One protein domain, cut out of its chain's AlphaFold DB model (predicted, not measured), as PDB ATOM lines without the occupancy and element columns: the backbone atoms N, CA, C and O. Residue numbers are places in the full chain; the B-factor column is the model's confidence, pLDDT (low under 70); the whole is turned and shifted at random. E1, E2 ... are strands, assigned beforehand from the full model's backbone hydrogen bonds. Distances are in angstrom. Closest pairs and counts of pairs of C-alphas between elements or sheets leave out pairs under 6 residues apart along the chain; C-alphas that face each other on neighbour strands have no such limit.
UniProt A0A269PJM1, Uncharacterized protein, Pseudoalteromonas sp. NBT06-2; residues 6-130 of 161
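AT A GLANCE: This is residues 6 to 130 of the 161 residues of an uncharacterized protein of Pseudoalteromonas sp. NBT06-2 (UniProt A0A269PJM1). Picture a chain wound in stacked turns, a short solenoid with three walls round a core. The first three turns each lay one strand on each wall, E1 E2 E3, then E4 E5 E6, then E7 E8 E9; the last two strands, E10 and E11, are long and each folds round from the wall of E2, E5 and E8 to the wall of E3, E6 and E9. The 125 printed residues, with no named helix and 11 named strands from E1 to E11 in that order along the chain, are of the class all strand. One wall is a sheet in the order E1, E4, E7, all parallel; the other two walls join at E10 in one branched, twisted sheet whose neighbour pairs are parallel too. The whole is compact and rounded, with a radius of gyration of the C-alphas of 13.1 A and spans of 34 by 31 by 28 A.

IN THESE COORDINATES: Start at Thr 6 and go on to C-alpha 10 at (27.372, 6.399, -3.412), where E1, residues 10 to 12, begins. Next come E2, residues 18 to 23, 16.6 A long from first to last C-alpha, and E3, residues 27 to 29. The second turn brings E4, residues 34 to 36, E5, residues 42 to 47 and 16.0 A long, and E6, residues 51 to 53. The third brings E7, residues 58 to 60, E8, residues 74 to 78 and 13.1 A long, and E9, residues 82 to 87 and 14.9 A long. Find C-alpha 97 at (15.374, 17.543, 10.579): there E10, residues 94 to 108, bends by 163 degrees, and its end C-alphas are 11.8 A apart. E11, residues 113 to 125, bends by 157 degrees at residue 116 and measures 11.1 A; it ends with C-alpha 125 at (10.508, 26.068, -4.565).

HOW THE PARTS SIT: Begin in the branched sheet at its edge strand E2, which is parallel to E5 at 14 degrees; N 21 and O 44 are within hydrogen-bond range at 2.8 A. On the other side of E5 lies E8, parallel at 10 degrees, with N 75 and O 43 at 2.8 A. E10 follows beside E8, parallel at 12 degrees, with N 97 and O 74 at 2.8 A. Look along E10 for its staggered pairing: E8 beside residues 96 to 100 and E9 beside residues 103 to 107 lie on one side of it, and E11 beside residues 94 to 108 lies on the other side. E9 and E10 are parallel, with N 106 and O 85 at 2.8 A, and E10 and E11 are parallel, with N 98 and O 116 at 2.8 A. From E9 step to E6, parallel at 28 degrees, N 51 and O 84 at 2.7 A, and then to the edge strand E3, parallel to E6 at 6 degrees, N 29 and O 52 at 2.8 A. Residues 6 to 7 make a short parallel pairing with residues 28 to 29 of E3. In the other sheet, the inner strand E4 is parallel to E1, with N 11 and O 34 at 2.8 A, and to E7, with N 60 and O 35 at 2.8 A. E1 and E3 are apart, as are E7 and E9.

THE WHOLE: The C-alphas farthest apart, those of Ser 68 and Gly 82, are 34.6 A apart. The printed part, residues 6 to 130, has no cut. The link from E7 to E8, residues 61 to 73, is long; that from E9 to E10 is short but not tight, and the others are tight. Mean pLDDT of the printed part is 88.8; look for values under 70 at residues 89 to 91, 109 to 111 and 126 to 129.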
ATOM      1  N   THR A   6      33.321  15.729  -0.795       95.44
ATOM      2  CA  THR A   6      32.741  15.684  -2.134       95.44
ATOM      3  C   THR A   6      32.415  14.243  -2.465       95.44
ATOM      4  O   THR A   6      33.310  13.401  -2.506       95.44
ATOM      5  N   ILE A   7      31.140  13.963  -2.708       94.12
ATOM      6  CA  ILE A   7      30.666  12.645  -3.117       94.12
ATOM      7  C   ILE A   7      30.364  12.692  -4.614       94.12
ATOM      8  O   ILE A   7      29.543  13.487  -5.066       94.12
ATOM      9  N   LYS A   8      31.048  11.832  -5.373       89.94
ATOM     10  CA  LYS A   8      30.822  11.600  -6.814       89.94
ATOM     11  C   LYS A   8      30.243  10.209  -7.113       89.94
ATOM     12  O   LYS A   8      30.098   9.841  -8.269       89.94
ATOM     13  N   GLY A   9      29.994   9.418  -6.070       92.25
ATOM     14  CA  GLY A   9      29.477   8.052  -6.147       92.25
ATOM     15  C   GLY A   9      28.372   7.850  -5.117       92.25
ATOM     16  O   GLY A   9      27.497   8.702  -4.981       92.25
ATOM     17  N   HIS A  10      28.433   6.762  -4.352       93.75
ATOM     18  CA  HIS A  10      27.372   6.399  -3.412       93.75
ATOM     19  C   HIS A  10      27.849   6.507  -1.962       93.75
ATOM     20  O   HIS A  10      28.785   5.819  -1.551       93.75
ATOM     21  N   LEU A  11      27.185   7.354  -1.178       95.44
ATOM     22  CA  LEU A  11      27.310   7.412   0.271       95.44
ATOM     23  C   LEU A  11      26.193   6.564   0.886       95.44
ATOM     24  O   LEU A  11      25.028   6.947   0.854       95.44
ATOM     25  N   ASN A  12      26.544   5.407   1.441       96.69
ATOM     26  CA  ASN A  12      25.579   4.490   2.043       96.69
ATOM     27  C   ASN A  12      25.813   4.397   3.547       96.69
ATOM     28  O   ASN A  12      26.917   4.061   3.985       96.69
ATOM     29  N   ILE A  13      24.766   4.645   4.331       97.25
ATOM     30  CA  ILE A  13      24.756   4.257   5.739       97.25
ATOM     31  C   ILE A  13      24.512   2.752   5.798       97.25
ATOM     32  O   ILE A  13      23.633   2.221   5.121       97.25
ATOM     33  N   LYS A  14      25.320   2.040   6.581       96.50
ATOM     34  CA  LYS A  14      25.117   0.609   6.801       96.50
ATOM     35  C   LYS A  14      23.812   0.403   7.583       96.50
ATOM     36  O   LYS A  14      23.530   1.140   8.521       96.50
ATOM     37  N   SER A  15      23.021  -0.593   7.184       96.00
ATOM     38  CA  SER A  15      21.720  -0.867   7.805       96.00
ATOM     39  C   SER A  15      21.849  -1.140   9.309       96.00
ATOM     40  O   SER A  15      22.725  -1.898   9.726       96.00
ATOM     41  N   GLY A  16      20.976  -0.507  10.098       93.06
ATOM     42  CA  GLY A  16      20.936  -0.581  11.560       93.06
ATOM     43  C   GLY A  16      21.941   0.331  12.270       93.06
ATOM     44  O   GLY A  16      21.987   0.345  13.499       93.06
ATOM     45  N   GLU A  17      22.754   1.090  11.528       95.88
ATOM     46  CA  GLU A  17      23.777   1.959  12.109       95.88
ATOM     47  C   GLU A  17      23.309   3.414  12.214       95.88
ATOM     48  O   GLU A  17      22.570   3.938  11.376       95.88
ATOM     49  N   ASN A  18      23.811   4.100  13.239       94.12
ATOM     50  CA  ASN A  18      23.558   5.515  13.480       94.12
ATOM     51  C   ASN A  18      24.887   6.265  13.407       94.12
ATOM     52  O   ASN A  18      25.774   6.060  14.235       94.12
ATOM     53  N   VAL A  19      25.046   7.103  12.386       95.75
ATOM     54  CA  VAL A  19      26.328   7.719  12.039       95.75
ATOM     55  C   VAL A  19      26.280   9.215  12.301       95.75
ATOM     56  O   VAL A  19      25.413   9.914  11.785       95.75
ATOM     57  N   THR A  20      27.271   9.728  13.029       96.50
ATOM     58  CA  THR A  20      27.503  11.171  13.163       96.50
ATOM     59  C   THR A  20      28.724  11.581  12.352       96.50
ATOM     60  O   THR A  20      29.823  11.059  12.544       96.50
ATOM     61  N   MET A  21      28.544  12.548  11.460       94.75
ATOM     62  CA  MET A  21      29.569  13.049  10.559       94.75
ATOM     63  C   MET A  21      29.859  14.524  10.832       94.75
ATOM     64  O   MET A  21      28.964  15.362  10.793       94.75
ATOM     65  N   TYR A  22      31.134  14.844  11.064       94.94
ATOM     66  CA  TYR A  22      31.601  16.207  11.332       94.94
ATOM     67  C   TYR A  22      32.374  16.771  10.141       94.94
ATOM     68  O   TYR A  22      33.420  16.219   9.770       94.94
ATOM     69  N   VAL A  23      31.908  17.894   9.594       96.75
ATOM     70  CA  VAL A  23      32.494  18.559   8.422       96.75
ATOM     71  C   VAL A  23      32.812  20.022   8.745       96.75
ATOM     72  O   VAL A  23      31.949  20.809   9.124       96.75
ATOM     73  N   LYS A  24      34.085  20.400   8.621       95.50
ATOM     74  CA  LYS A  24      34.579  21.753   8.900       95.50
ATOM     75  C   LYS A  24      34.311  22.721   7.749       95.50
ATOM     76  O   LYS A  24      34.024  23.883   8.002       95.50
ATOM     77  N   GLY A  25      34.463  22.274   6.515       95.38
ATOM     78  CA  GLY A  25      34.195  23.061   5.316       95.38
ATOM     79  C   GLY A  25      32.928  22.579   4.638       95.38
ATOM     80  O   GLY A  25      31.920  22.338   5.302       95.38
ATOM     81  N   ASN A  26      32.980  22.462   3.318       96.81
ATOM     82  CA  ASN A  26      31.798  22.235   2.501       96.81
ATOM     83  C   ASN A  26      31.531  20.743   2.303       96.81
ATOM     84  O   ASN A  26      32.459  19.938   2.207       96.81
ATOM     85  N   PHE A  27      30.254  20.390   2.196       96.94
ATOM     86  CA  PHE A  27      29.790  19.074   1.780       96.94
ATOM     87  C   PHE A  27      29.058  19.222   0.454       96.94
ATOM     88  O   PHE A  27      28.078  19.958   0.366       96.94
ATOM     89  N   LYS A  28      29.520  18.508  -0.570       95.19
ATOM     90  CA  LYS A  28      28.952  18.579  -1.913       95.19
ATOM     91  C   LYS A  28      28.641  17.199  -2.473       95.19
ATOM     92  O   LYS A  28      29.493  16.311  -2.459       95.19
ATOM     93  N   MET A  29      27.446  17.057  -3.029       93.69
ATOM     94  CA  MET A  29      27.031  15.946  -3.880       93.69
ATOM     95  C   MET A  29      26.651  16.488  -5.254       93.69
ATOM     96  O   MET A  29      25.922  17.478  -5.365       93.69
ATOM     97  N   SER A  30      27.171  15.859  -6.302       87.75
ATOM     98  CA  SER A  30      26.909  16.243  -7.690       87.75
ATOM     99  C   SER A  30      27.180  15.075  -8.627       87.75
ATOM    100  O   SER A  30      28.090  14.296  -8.359       87.75
ATOM    101  N   GLY A  31      26.493  15.037  -9.771       81.69
ATOM    102  CA  GLY A  31      26.776  14.082 -10.841       81.69
ATOM    103  C   GLY A  31      26.373  12.665 -10.455       81.69
ATOM    104  O   GLY A  31      27.205  11.909  -9.975       81.69
ATOM    105  N   ALA A  32      25.092  12.335 -10.647       84.94
ATOM    106  CA  ALA A  32      24.489  11.014 -10.409       84.94
ATOM    107  C   ALA A  32      24.876  10.325  -9.076       84.94
ATOM    108  O   ALA A  32      24.749   9.110  -8.936       84.94
ATOM    109  N   SER A  33      25.353  11.091  -8.090       92.44
ATOM    110  CA  SER A  33      25.740  10.578  -6.781       92.44
ATOM    111  C   SER A  33      24.513  10.294  -5.926       92.44
ATOM    112  O   SER A  33      23.496  10.973  -6.071       92.44
ATOM    113  N   SER A  34      24.612   9.358  -4.984       93.38
ATOM    114  CA  SER A  34      23.505   9.043  -4.078       93.38
ATOM    115  C   SER A  34      23.899   9.084  -2.604       93.38
ATOM    116  O   SER A  34      25.046   8.813  -2.245       93.38
ATOM    117  N   LEU A  35      22.929   9.429  -1.756       94.06
ATOM    118  CA  LEU A  35      22.957   9.258  -0.308       94.06
ATOM    119  C   LEU A  35      21.813   8.317   0.057       94.06
ATOM    120  O   LEU A  35      20.657   8.650  -0.187       94.06
ATOM    121  N   THR A  36      22.132   7.177   0.659       95.50
ATOM    122  CA  THR A  36      21.138   6.187   1.080       95.50
ATOM    123  C   THR A  36      21.211   5.980   2.582       95.50
ATOM    124  O   THR A  36      22.258   5.606   3.120       95.50
ATOM    125  N   ILE A  37      20.079   6.188   3.248       96.00
ATOM    126  CA  ILE A  37      19.874   5.915   4.668       96.00
ATOM    127  C   ILE A  37      18.842   4.783   4.755       96.00
ATOM    128  O   ILE A  37      17.667   5.013   4.476       96.00
ATOM    129  N   PRO A  38      19.254   3.544   5.076       95.75
ATOM    130  CA  PRO A  38      18.323   2.427   5.169       95.75
ATOM    131  C   PRO A  38      17.357   2.562   6.347       95.75
ATOM    132  O   PRO A  38      17.562   3.351   7.273       95.75
ATOM    133  N   ASN A  39      16.338   1.701   6.356       94.38
ATOM    134  CA  ASN A  39      15.450   1.542   7.502       94.38
ATOM    135  C   ASN A  39      16.233   1.335   8.806       94.38
ATOM    136  O   ASN A  39      17.259   0.652   8.838       94.38
ATOM    137  N   ASP A  40      15.715   1.943   9.872       94.88
ATOM    138  CA  ASP A  40      16.277   1.889  11.227       94.88
ATOM    139  C   ASP A  40      17.744   2.339  11.342       94.88
ATOM    140  O   ASP A  40      18.473   1.925  12.237       94.88
ATOM    141  N   SER A  41      18.174   3.197  10.418       96.62
ATOM    142  CA  SER A  41      19.510   3.792  10.382       96.62
ATOM    143  C   SER A  41      19.383   5.313  10.432       96.62
ATOM    144  O   SER A  41      18.337   5.861  10.075       96.62
ATOM    145  N   SER A  42      20.437   6.010  10.855       96.00
ATOM    146  CA  SER A  42      20.436   7.476  10.846       96.00
ATOM    147  C   SER A  42      21.761   8.082  10.411       96.00
ATOM    148  O   SER A  42      22.837   7.517  10.627       96.00
ATOM    149  N   LEU A  43      21.675   9.272   9.819       96.75
ATOM    150  CA  LEU A  43      22.809  10.154   9.581       96.75
ATOM    151  C   LEU A  43      22.581  11.479  10.306       96.75
ATOM    152  O   LEU A  43      21.607  12.177  10.056       96.75
ATOM    153  N   THR A  44      23.516  11.863  11.166       97.19
ATOM    154  CA  THR A  44      23.608  13.210  11.728       97.19
ATOM    155  C   THR A  44      24.800  13.931  11.117       97.19
ATOM    156  O   THR A  44      25.949  13.581  11.380       97.19
ATOM    157  N   LEU A  45      24.542  14.951  10.305       96.50
ATOM    158  CA  LEU A  45      25.554  15.810   9.707       96.50
ATOM    159  C   LEU A  45      25.708  17.087  10.537       96.50
ATOM    160  O   LEU A  45      24.783  17.886  10.633       96.50
ATOM    161  N   ILE A  46      26.895  17.297  11.101       96.06
ATOM    162  CA  ILE A  46      27.274  18.529  11.798       96.06
ATOM    163  C   ILE A  46      28.290  19.255  10.922       96.06
ATOM    164  O   ILE A  46      29.413  18.776  10.734       96.06
ATOM    165  N   ILE A  47      27.895  20.402  10.369       96.12
ATOM    166  CA  ILE A  47      28.652  21.110   9.335       96.12
ATOM    167  C   ILE A  47      28.865  22.589   9.675       96.12
ATOM    168  O   ILE A  47      27.982  23.261  10.206       96.12
ATOM    169  N   LYS A  48      30.059  23.110   9.373       94.94
ATOM    170  CA  LYS A  48      30.352  24.551   9.490       94.94
ATOM    171  C   LYS A  48      30.363  25.294   8.153       94.94
ATOM    172  O   LYS A  48      30.204  26.510   8.174       94.94
ATOM    173  N   GLY A  49      30.598  24.601   7.036       94.19
ATOM    174  CA  GLY A  49      30.528  25.159   5.682       94.19
ATOM    175  C   GLY A  49      29.173  24.934   5.010       94.19
ATOM    176  O   GLY A  49      28.188  24.592   5.663       94.19
ATOM    177  N   ALA A  50      29.132  25.124   3.693       95.81
ATOM    178  CA  ALA A  50      27.922  24.937   2.901       95.81
ATOM    179  C   ALA A  50      27.658  23.452   2.594       95.81
ATOM    180  O   ALA A  50      28.576  22.687   2.287       95.81
ATOM    181  N   LEU A  51      26.386  23.063   2.646       95.44
ATOM    182  CA  LEU A  51      25.830  21.801   2.183       95.44
ATOM    183  C   LEU A  51      25.151  22.016   0.827       95.44
ATOM    184  O   LEU A  51      24.144  22.717   0.728       95.44
ATOM    185  N   GLU A  52      25.675  21.361  -0.203       94.00
ATOM    186  CA  GLU A  52      25.124  21.359  -1.555       94.00
ATOM    187  C   GLU A  52      24.786  19.926  -1.973       94.00
ATOM    188  O   GLU A  52      25.679  19.110  -2.208       94.00
ATOM    189  N   ILE A  53      23.498  19.617  -2.109       91.06
ATOM    190  CA  ILE A  53      23.021  18.375  -2.722       91.06
ATOM    191  C   ILE A  53      22.242  18.755  -3.977       91.06
ATOM    192  O   ILE A  53      21.127  19.272  -3.894       91.06
ATOM    193  N   GLY A  54      22.830  18.526  -5.150       84.31
ATOM    194  CA  GLY A  54      22.208  18.935  -6.407       84.31
ATOM    195  C   GLY A  54      22.727  18.227  -7.646       84.31
ATOM    196  O   GLY A  54      23.365  17.180  -7.553       84.31
ATOM    197  N   ALA A  55      22.434  18.799  -8.819       74.75
ATOM    198  CA  ALA A  55      22.940  18.346 -10.121       74.75
ATOM    199  C   ALA A  55      22.752  16.832 -10.373       74.75
ATOM    200  O   ALA A  55      23.709  16.112 -10.668       74.75
ATOM    201  N   GLY A  56      21.517  16.346 -10.207       76.94
ATOM    202  CA  GLY A  56      21.160  14.938 -10.425       76.94
ATOM    203  C   GLY A  56      21.534  13.993  -9.280       76.94
ATOM    204  O   GLY A  56      21.489  12.781  -9.464       76.94
ATOM    205  N   SER A  57      21.916  14.526  -8.116       88.50
ATOM    206  CA  SER A  57      22.116  13.713  -6.915       88.50
ATOM    207  C   SER A  57      20.793  13.201  -6.351       88.50
ATOM    208  O   SER A  57      19.781  13.904  -6.379       88.50
ATOM    209  N   GLN A  58      20.826  11.999  -5.787       88.94
ATOM    210  CA  GLN A  58      19.662  11.316  -5.233       88.94
ATOM    211  C   GLN A  58      19.826  11.141  -3.722       88.94
ATOM    212  O   GLN A  58      20.912  10.817  -3.240       88.94
ATOM    213  N   VAL A  59      18.752  11.364  -2.970       90.06
ATOM    214  CA  VAL A  59      18.711  11.136  -1.522       90.06
ATOM    215  C   VAL A  59      17.571  10.169  -1.246       90.06
ATOM    216  O   VAL A  59      16.436  10.447  -1.623       90.06
ATOM    217  N   TYR A  60      17.896   9.052  -0.605       91.69
ATOM    218  CA  TYR A  60      16.963   8.003  -0.221       91.69
ATOM    219  C   TYR A  60      16.907   7.927   1.300       91.69
ATOM    220  O   TYR A  60      17.896   7.573   1.951       91.69
ATOM    221  N   THR A  61      15.751   8.273   1.854       91.19
ATOM    222  CA  THR A  61      15.441   8.140   3.280       91.19
ATOM    223  C   THR A  61      14.337   7.107   3.479       91.19
ATOM    224  O   THR A  61      13.556   6.885   2.555       91.19
ATOM    225  N   PRO A  62      14.225   6.502   4.672       89.94
ATOM    226  CA  PRO A  62      13.069   5.685   5.027       89.94
ATOM    227  C   PRO A  62      11.752   6.451   4.861       89.94
ATOM    228  O   PRO A  62      11.727   7.677   4.946       89.94
ATOM    229  N   ASP A  63      10.647   5.723   4.745       87.00
ATOM    230  CA  ASP A  63       9.274   6.245   4.673       87.00
ATOM    231  C   ASP A  63       8.735   6.792   6.015       87.00
ATOM    232  O   ASP A  63       7.541   7.051   6.168       87.00
ATOM    233  N   LYS A  64       9.620   6.975   6.998       85.94
ATOM    234  CA  LYS A  64       9.331   7.457   8.350       85.94
ATOM    235  C   LYS A  64      10.446   8.377   8.836       85.94
ATOM    236  O   LYS A  64      11.625   8.099   8.620       85.94
ATOM    237  N   GLY A  65      10.090   9.429   9.574       84.00
ATOM    238  CA  GLY A  65      11.059  10.403  10.077       84.00
ATOM    239  C   GLY A  65      11.957   9.915  11.213       84.00
ATOM    240  O   GLY A  65      12.994  10.532  11.449       84.00
ATOM    241  N   LEU A  66      11.601   8.821  11.901       88.62
ATOM    242  CA  LEU A  66      12.327   8.306  13.068       88.62
ATOM    243  C   LEU A  66      12.760   6.838  12.938       88.62
ATOM    244  O   LEU A  66      12.021   5.979  12.448       88.62
ATOM    245  N   THR A  67      13.933   6.534  13.492       90.50
ATOM    246  CA  THR A  67      14.370   5.165  13.800       90.50
ATOM    247  C   THR A  67      13.590   4.589  14.988       90.50
ATOM    248  O   THR A  67      12.925   5.312  15.734       90.50
ATOM    249  N   SER A  68      13.696   3.278  15.218       89.44
ATOM    250  CA  SER A  68      13.133   2.591  16.391       89.44
ATOM    251  C   SER A  68      13.687   3.131  17.716       89.44
ATOM    252  O   SER A  68      13.003   3.121  18.738       89.44
ATOM    253  N   GLN A  69      14.908   3.670  17.685       85.81
ATOM    254  CA  GLN A  69      15.570   4.329  18.813       85.81
ATOM    255  C   GLN A  69      15.048   5.761  19.061       85.81
ATOM    256  O   GLN A  69      15.391   6.382  20.069       85.81
ATOM    257  N   GLY A  70      14.206   6.291  18.165       86.31
ATOM    258  CA  GLY A  70      13.663   7.648  18.235       86.31
ATOM    259  C   GLY A  70      14.618   8.730  17.724       86.31
ATOM    260  O   GLY A  70      14.476   9.890  18.115       86.31
ATOM    261  N   LEU A  71      15.595   8.369  16.886       88.25
ATOM    262  CA  LEU A  71      16.502   9.318  16.229       88.25
ATOM    263  C   LEU A  71      15.913   9.755  14.882       88.25
ATOM    264  O   LEU A  71      15.374   8.897  14.180       88.25
ATOM    265  N   PRO A  72      16.035  11.032  14.474       91.25
ATOM    266  CA  PRO A  72      15.706  11.424  13.111       91.25
ATOM    267  C   PRO A  72      16.570  10.664  12.104       91.25
ATOM    268  O   PRO A  72      17.782  10.544  12.297       91.25
ATOM    269  N   VAL A  73      15.959  10.173  11.025       94.00
ATOM    270  CA  VAL A  73      16.677   9.406   9.989       94.00
ATOM    271  C   VAL A  73      17.768  10.243   9.324       94.00
ATOM    272  O   VAL A  73      18.863   9.742   9.072       94.00
ATOM    273  N   PHE A  74      17.525  11.541   9.132       94.12
ATOM    274  CA  PHE A  74      18.534  12.486   8.677       94.12
ATOM    275  C   PHE A  74      18.466  13.785   9.485       94.12
ATOM    276  O   PHE A  74      17.474  14.508   9.432       94.12
ATOM    277  N   SER A  75      19.524  14.091  10.233       95.25
ATOM    278  CA  SER A  75      19.671  15.346  10.975       95.25
ATOM    279  C   SER A  75      20.770  16.202  10.358       95.25
ATOM    280  O   SER A  75      21.873  15.708  10.128       95.25
ATOM    281  N   ILE A  76      20.510  17.490  10.141       95.75
ATOM    282  CA  ILE A  76      21.506  18.455   9.660       95.75
ATOM    283  C   ILE A  76      21.604  19.603  10.662       95.75
ATOM    284  O   ILE A  76      20.656  20.364  10.842       95.75
ATOM    285  N   TYR A  77      22.775  19.757  11.275       95.75
ATOM    286  CA  TYR A  77      23.113  20.881  12.143       95.75
ATOM    287  C   TYR A  77      24.165  21.741  11.456       95.75
ATOM    288  O   TYR A  77      25.284  21.280  11.218       95.75
ATOM    289  N   SER A  78      23.817  22.988  11.149       94.94
ATOM    290  CA  SER A  78      24.724  23.921  10.483       94.94
ATOM    291  C   SER A  78      24.996  25.152  11.338       94.94
ATOM    292  O   SER A  78      24.080  25.763  11.890       94.94
ATOM    293  N   SER A  79      26.269  25.545  11.404       92.69
ATOM    294  CA  SER A  79      26.687  26.843  11.945       92.69
ATOM    295  C   SER A  79      27.056  27.856  10.855       92.69
ATOM    296  O   SER A  79      27.628  28.898  11.173       92.69
ATOM    297  N   TYR A  80      26.828  27.537   9.577       94.19
ATOM    298  CA  TYR A  80      27.210  28.401   8.462       94.19
ATOM    299  C   TYR A  80      26.356  29.674   8.429       94.19
ATOM    300  O   TYR A  80      25.146  29.630   8.659       94.19
ATOM    301  N   SER A  81      26.972  30.813   8.115       93.88
ATOM    302  CA  SER A  81      26.266  32.085   7.963       93.88
ATOM    303  C   SER A  81      26.183  32.467   6.488       93.88
ATOM    304  O   SER A  81      27.207  32.582   5.821       93.88
ATOM    305  N   GLY A  82      24.961  32.656   5.984       90.00
ATOM    306  CA  GLY A  82      24.680  32.945   4.571       90.00
ATOM    307  C   GLY A  82      23.967  31.795   3.857       90.00
ATOM    308  O   GLY A  82      23.403  30.914   4.503       90.00
ATOM    309  N   THR A  83      23.984  31.789   2.524       87.75
ATOM    310  CA  THR A  83      23.394  30.710   1.715       87.75
ATOM    311  C   THR A  83      24.231  29.448   1.814       87.75
ATOM    312  O   THR A  83      25.340  29.406   1.290       87.75
ATOM    313  N   GLY A  84      23.722  28.441   2.526       86.06
ATOM    314  CA  GLY A  84      24.559  27.310   2.926       86.06
ATOM    315  C   GLY A  84      23.871  25.967   3.055       86.06
ATOM    316  O   GLY A  84      24.569  25.000   3.309       86.06
ATOM    317  N   ILE A  85      22.555  25.864   2.884       91.94
ATOM    318  CA  ILE A  85      21.908  24.563   2.686       91.94
ATOM    319  C   ILE A  85      21.111  24.661   1.400       91.94
ATOM    320  O   ILE A  85      20.116  25.377   1.344       91.94
ATOM    321  N   ASN A  86      21.575  23.953   0.375       92.12
ATOM    322  CA  ASN A  86      20.904  23.865  -0.907       92.12
ATOM    323  C   ASN A  86      20.603  22.399  -1.232       92.12
ATOM    324  O   ASN A  86      21.514  21.605  -1.480       92.12
ATOM    325  N   LEU A  87      19.318  22.057  -1.210       88.12
ATOM    326  CA  LEU A  87      18.791  20.732  -1.505       88.12
ATOM    327  C   LEU A  87      17.960  20.828  -2.786       88.12
ATOM    328  O   LEU A  87      16.785  21.177  -2.748       88.12
ATOM    329  N   THR A  88      18.589  20.542  -3.923       79.94
ATOM    330  CA  THR A  88      17.942  20.546  -5.253       79.94
ATOM    331  C   THR A  88      17.734  19.141  -5.828       79.94
ATOM    332  O   THR A  88      17.215  18.981  -6.930       79.94
ATOM    333  N   GLY A  89      18.190  18.113  -5.106       65.62
ATOM    334  CA  GLY A  89      17.996  16.704  -5.447       65.62
ATOM    335  C   GLY A  89      16.829  16.074  -4.688       65.62
ATOM    336  O   GLY A  89      16.334  16.634  -3.713       65.62
ATOM    337  N   GLY A  90      16.421  14.886  -5.128       61.59
ATOM    338  CA  GLY A  90      15.322  14.124  -4.536       61.59
ATOM    339  C   GLY A  90      14.597  13.312  -5.600       61.59
ATOM    340  O   GLY A  90      14.028  13.869  -6.534       61.59
ATOM    341  N   THR A  91      14.655  11.990  -5.487       63.59
ATOM    342  CA  THR A  91      13.862  11.064  -6.315       63.59
ATOM    343  C   THR A  91      12.594  10.610  -5.613       63.59
ATOM    344  O   THR A  91      11.636  10.225  -6.273       63.59
ATOM    345  N   GLU A  92      12.598  10.670  -4.285       74.12
ATOM    346  CA  GLU A  92      11.529  10.249  -3.388       74.12
ATOM    347  C   GLU A  92      11.392  11.277  -2.256       74.12
ATOM    348  O   GLU A  92      12.167  12.238  -2.184       74.12
ATOM    349  N   GLU A  93      10.373  11.118  -1.408       84.12
ATOM    350  CA  GLU A  93      10.160  12.013  -0.270       84.12
ATOM    351  C   GLU A  93      11.361  11.969   0.677       84.12
ATOM    352  O   GLU A  93      11.794  10.900   1.105       84.12
ATOM    353  N   ILE A  94      11.889  13.145   1.021       86.38
ATOM    354  CA  ILE A  94      13.047  13.256   1.909       86.38
ATOM    355  C   ILE A  94      12.553  13.513   3.326       86.38
ATOM    356  O   ILE A  94      11.918  14.538   3.580       86.38
ATOM    357  N   TYR A  95      12.903  12.620   4.250       90.19
ATOM    358  CA  TYR A  95      12.648  12.787   5.677       90.19
ATOM    359  C   TYR A  95      13.882  13.356   6.380       90.19
ATOM    360  O   TYR A  95      14.912  12.684   6.466       90.19
ATOM    361  N   ALA A  96      13.805  14.587   6.889       90.25
ATOM    362  CA  ALA A  96      14.935  15.207   7.584       90.25
ATOM    363  C   ALA A  96      14.540  16.264   8.628       90.25
ATOM    364  O   ALA A  96      13.510  16.929   8.535       90.25
ATOM    365  N   ALA A  97      15.424  16.460   9.605       92.25
ATOM    366  CA  ALA A  97      15.374  17.543  10.579       92.25
ATOM    367  C   ALA A  97      16.579  18.474  10.378       92.25
ATOM    368  O   ALA A  97      17.729  18.048  10.500       92.25
ATOM    369  N   ILE A  98      16.331  19.749  10.072       92.56
ATOM    370  CA  ILE A  98      17.375  20.742   9.792       92.56
ATOM    371  C   ILE A  98      17.354  21.846  10.846       92.56
ATOM    372  O   ILE A  98      16.349  22.534  11.023       92.56
ATOM    373  N   TYR A  99      18.495  22.057  11.498       94.50
ATOM    374  CA  TYR A  99      18.735  23.131  12.454       94.50
ATOM    375  C   TYR A  99      19.940  23.972  12.013       94.50
ATOM    376  O   TYR A  99      21.097  23.570  12.152       94.50
ATOM    377  N   ALA A 100      19.668  25.148  11.458       94.06
ATOM    378  CA  ALA A 100      20.650  26.019  10.825       94.06
ATOM    379  C   ALA A 100      20.287  27.510  11.012       94.06
ATOM    380  O   ALA A 100      20.033  28.221  10.038       94.06
ATOM    381  N   PRO A 101      20.257  28.026  12.256       93.81
ATOM    382  CA  PRO A 101      19.646  29.321  12.590       93.81
ATOM    383  C   PRO A 101      20.289  30.543  11.912       93.81
ATOM    384  O   PRO A 101      19.682  31.607  11.869       93.81
ATOM    385  N   LEU A 102      21.511  30.411  11.389       92.44
ATOM    386  CA  LEU A 102      22.242  31.481  10.697       92.44
ATOM    387  C   LEU A 102      22.289  31.290   9.172       92.44
ATOM    388  O   LEU A 102      22.803  32.155   8.455       92.44
ATOM    389  N   THR A 103      21.769  30.166   8.677       93.88
ATOM    390  CA  THR A 103      21.880  29.745   7.281       93.88
ATOM    391  C   THR A 103      20.587  30.028   6.522       93.88
ATOM    392  O   THR A 103      19.491  29.799   7.034       93.88
ATOM    393  N   ASP A 104      20.712  30.496   5.282       94.06
ATOM    394  CA  ASP A 104      19.609  30.513   4.323       94.06
ATOM    395  C   ASP A 104      19.460  29.110   3.722       94.06
ATOM    396  O   ASP A 104      20.405  28.577   3.125       94.06
ATOM    397  N   ILE A 105      18.285  28.514   3.926       92.56
ATOM    398  CA  ILE A 105      17.928  27.172   3.465       92.56
ATOM    399  C   ILE A 105      17.124  27.296   2.173       92.56
ATOM    400  O   ILE A 105      16.102  27.981   2.132       92.56
ATOM    401  N   GLN A 106      17.568  26.597   1.134       91.25
ATOM    402  CA  GLN A 106      16.885  26.480  -0.150       91.25
ATOM    403  C   GLN A 106      16.587  25.010  -0.424       91.25
ATOM    404  O   GLN A 106      17.494  24.176  -0.463       91.25
ATOM    405  N   ILE A 107      15.306  24.699  -0.594       87.12
ATOM    406  CA  ILE A 107      14.827  23.375  -0.984       87.12
ATOM    407  C   ILE A 107      14.125  23.545  -2.324       87.12
ATOM    408  O   ILE A 107      13.091  24.202  -2.406       87.12
ATOM    409  N   SER A 108      14.702  22.961  -3.367       80.31
ATOM    410  CA  SER A 108      14.177  22.998  -4.728       80.31
ATOM    411  C   SER A 108      13.949  21.576  -5.221       80.31
ATOM    412  O   SER A 108      14.768  21.032  -5.955       80.31
ATOM    413  N   SER A 109      12.854  20.955  -4.783       69.50
ATOM    414  CA  SER A 109      12.533  19.559  -5.096       69.50
ATOM    415  C   SER A 109      11.163  19.448  -5.765       69.50
ATOM    416  O   SER A 109      10.202  20.130  -5.402       69.50
ATOM    417  N   ALA A 110      11.059  18.564  -6.758       62.47
ATOM    418  CA  ALA A 110       9.771  18.173  -7.333       62.47
ATOM    419  C   ALA A 110       8.987  17.224  -6.406       62.47
ATOM    420  O   ALA A 110       7.786  17.050  -6.588       62.47
ATOM    421  N   ILE A 111       9.667  16.627  -5.422       67.62
ATOM    422  CA  ILE A 111       9.126  15.659  -4.466       67.62
ATOM    423  C   ILE A 111       9.075  16.275  -3.060       67.62
ATOM    424  O   ILE A 111       9.899  17.128  -2.722       67.62
ATOM    425  N   GLY A 112       8.094  15.868  -2.249       75.56
ATOM    426  CA  GLY A 112       7.833  16.439  -0.926       75.56
ATOM    427  C   GLY A 112       8.984  16.274   0.073       75.56
ATOM    428  O   GLY A 112       9.657  15.245   0.117       75.56
ATOM    429  N   PHE A 113       9.180  17.292   0.907       83.69
ATOM    430  CA  PHE A 113      10.049  17.240   2.081       83.69
ATOM    431  C   PHE A 113       9.195  16.990   3.325       83.69
ATOM    432  O   PHE A 113       8.197  17.681   3.548       83.69
ATOM    433  N   LYS A 114       9.595  16.033   4.158       86.50
ATOM    434  CA  LYS A 114       8.918  15.697   5.410       86.50
ATOM    435  C   LYS A 114       9.855  15.907   6.588       86.50
ATOM    436  O   LYS A 114      10.953  15.364   6.634       86.50
ATOM    437  N   GLY A 115       9.427  16.703   7.558       85.38
ATOM    438  CA  GLY A 115      10.159  16.862   8.806       85.38
ATOM    439  C   GLY A 115      10.155  18.278   9.361       85.38
ATOM    440  O   GLY A 115       9.107  18.912   9.420       85.38
ATOM    441  N   SER A 116      11.302  18.767   9.834       87.25
ATOM    442  CA  SER A 116      11.401  20.062  10.522       87.25
ATOM    443  C   SER A 116      12.554  20.913   9.998       87.25
ATOM    444  O   SER A 116      13.617  20.404   9.647       87.25
ATOM    445  N   LEU A 117      12.332  22.228   9.929       88.38
ATOM    446  CA  LEU A 117      13.270  23.197   9.367       88.38
ATOM    447  C   LEU A 117      13.370  24.415  10.289       88.38
ATOM    448  O   LEU A 117      12.368  25.071  10.565       88.38
ATOM    449  N   LEU A 118      14.585  24.750  10.717       90.94
ATOM    450  CA  LEU A 118      14.919  26.032  11.331       90.94
ATOM    451  C   LEU A 118      16.091  26.648  10.566       90.94
ATOM    452  O   LEU A 118      17.221  26.178  10.684       90.94
ATOM    453  N   GLY A 119      15.822  27.704   9.806       90.00
ATOM    454  CA  GLY A 119      16.819  28.499   9.087       90.00
ATOM    455  C   GLY A 119      16.731  29.978   9.460       90.00
ATOM    456  O   GLY A 119      15.723  30.405  10.022       90.00
ATOM    457  N   LYS A 120      17.744  30.775   9.094       91.94
ATOM    458  CA  LYS A 120      17.615  32.248   9.085       91.94
ATOM    459  C   LYS A 120      16.515  32.666   8.105       91.94
ATOM    460  O   LYS A 120      15.691  33.523   8.406       91.94
ATOM    461  N   SER A 121      16.508  32.027   6.939       90.81
ATOM    462  CA  SER A 121      15.405  32.044   5.987       90.81
ATOM    463  C   SER A 121      15.211  30.643   5.408       90.81
ATOM    464  O   SER A 121      16.152  29.847   5.356       90.81
ATOM    465  N   VAL A 122      13.979  30.336   5.005       88.69
ATOM    466  CA  VAL A 122      13.620  29.071   4.357       88.69
ATOM    467  C   VAL A 122      12.866  29.403   3.080       88.69
ATOM    468  O   VAL A 122      11.809  30.030   3.126       88.69
ATOM    469  N   SER A 123      13.417  28.990   1.943       88.12
ATOM    470  CA  SER A 123      12.773  29.086   0.639       88.12
ATOM    471  C   SER A 123      12.535  27.685   0.101       88.12
ATOM    472  O   SER A 123      13.470  26.894  -0.037       88.12
ATOM    473  N   VAL A 124      11.271  27.380  -0.177       82.75
ATOM    474  CA  VAL A 124      10.848  26.114  -0.771       82.75
ATOM    475  C   VAL A 124      10.291  26.437  -2.143       82.75
ATOM    476  O   VAL A 124       9.339  27.208  -2.266       82.75
ATOM    477  N   THR A 125      10.912  25.885  -3.174       73.75
ATOM    478  CA  THR A 125      10.508  26.068  -4.565       73.75
ATOM    479  C   THR A 125      10.351  24.707  -5.240       73.75
ATOM    480  O   THR A 125      10.999  23.733  -4.868       73.75
ATOM    481  N   GLY A 126       9.466  24.612  -6.232       65.56
ATOM    482  CA  GLY A 126       9.125  23.341  -6.881       65.56
ATOM    483  C   GLY A 126       7.736  22.825  -6.508       65.56
ATOM    484  O   GLY A 126       6.978  23.492  -5.806       65.56
ATOM    485  N   ALA A 127       7.379  21.658  -7.048       61.75
ATOM    486  CA  ALA A 127       6.065  21.042  -6.846       61.75
ATOM    487  C   ALA A 127       5.941  20.311  -5.495       61.75
ATOM    488  O   ALA A 127       4.828  20.049  -5.041       61.75
ATOM    489  N   GLY A 128       7.071  19.985  -4.854       59.94
ATOM    490  CA  GLY A 128       7.104  19.371  -3.532       59.94
ATOM    491  C   GLY A 128       6.817  20.390  -2.430       59.94
ATOM    492  O   GLY A 128       7.457  21.436  -2.355       59.94
ATOM    493  N   GLY A 129       5.859  20.079  -1.557       68.19
ATOM    494  CA  GLY A 129       5.602  20.850  -0.339       68.19
ATOM    495  C   GLY A 129       6.509  20.439   0.825       68.19
ATOM    496  O   GLY A 129       7.175  19.402   0.780       68.19
ATOM    497  N   VAL A 130       6.491  21.233   1.899       73.50
ATOM    498  CA  VAL A 130       7.028  20.840   3.210       73.50
ATOM    499  C   VAL A 130       5.876  20.374   4.091       73.50
ATOM    500  O   VAL A 130       4.938  21.131   4.337       73.50
TER     501      VAL A 130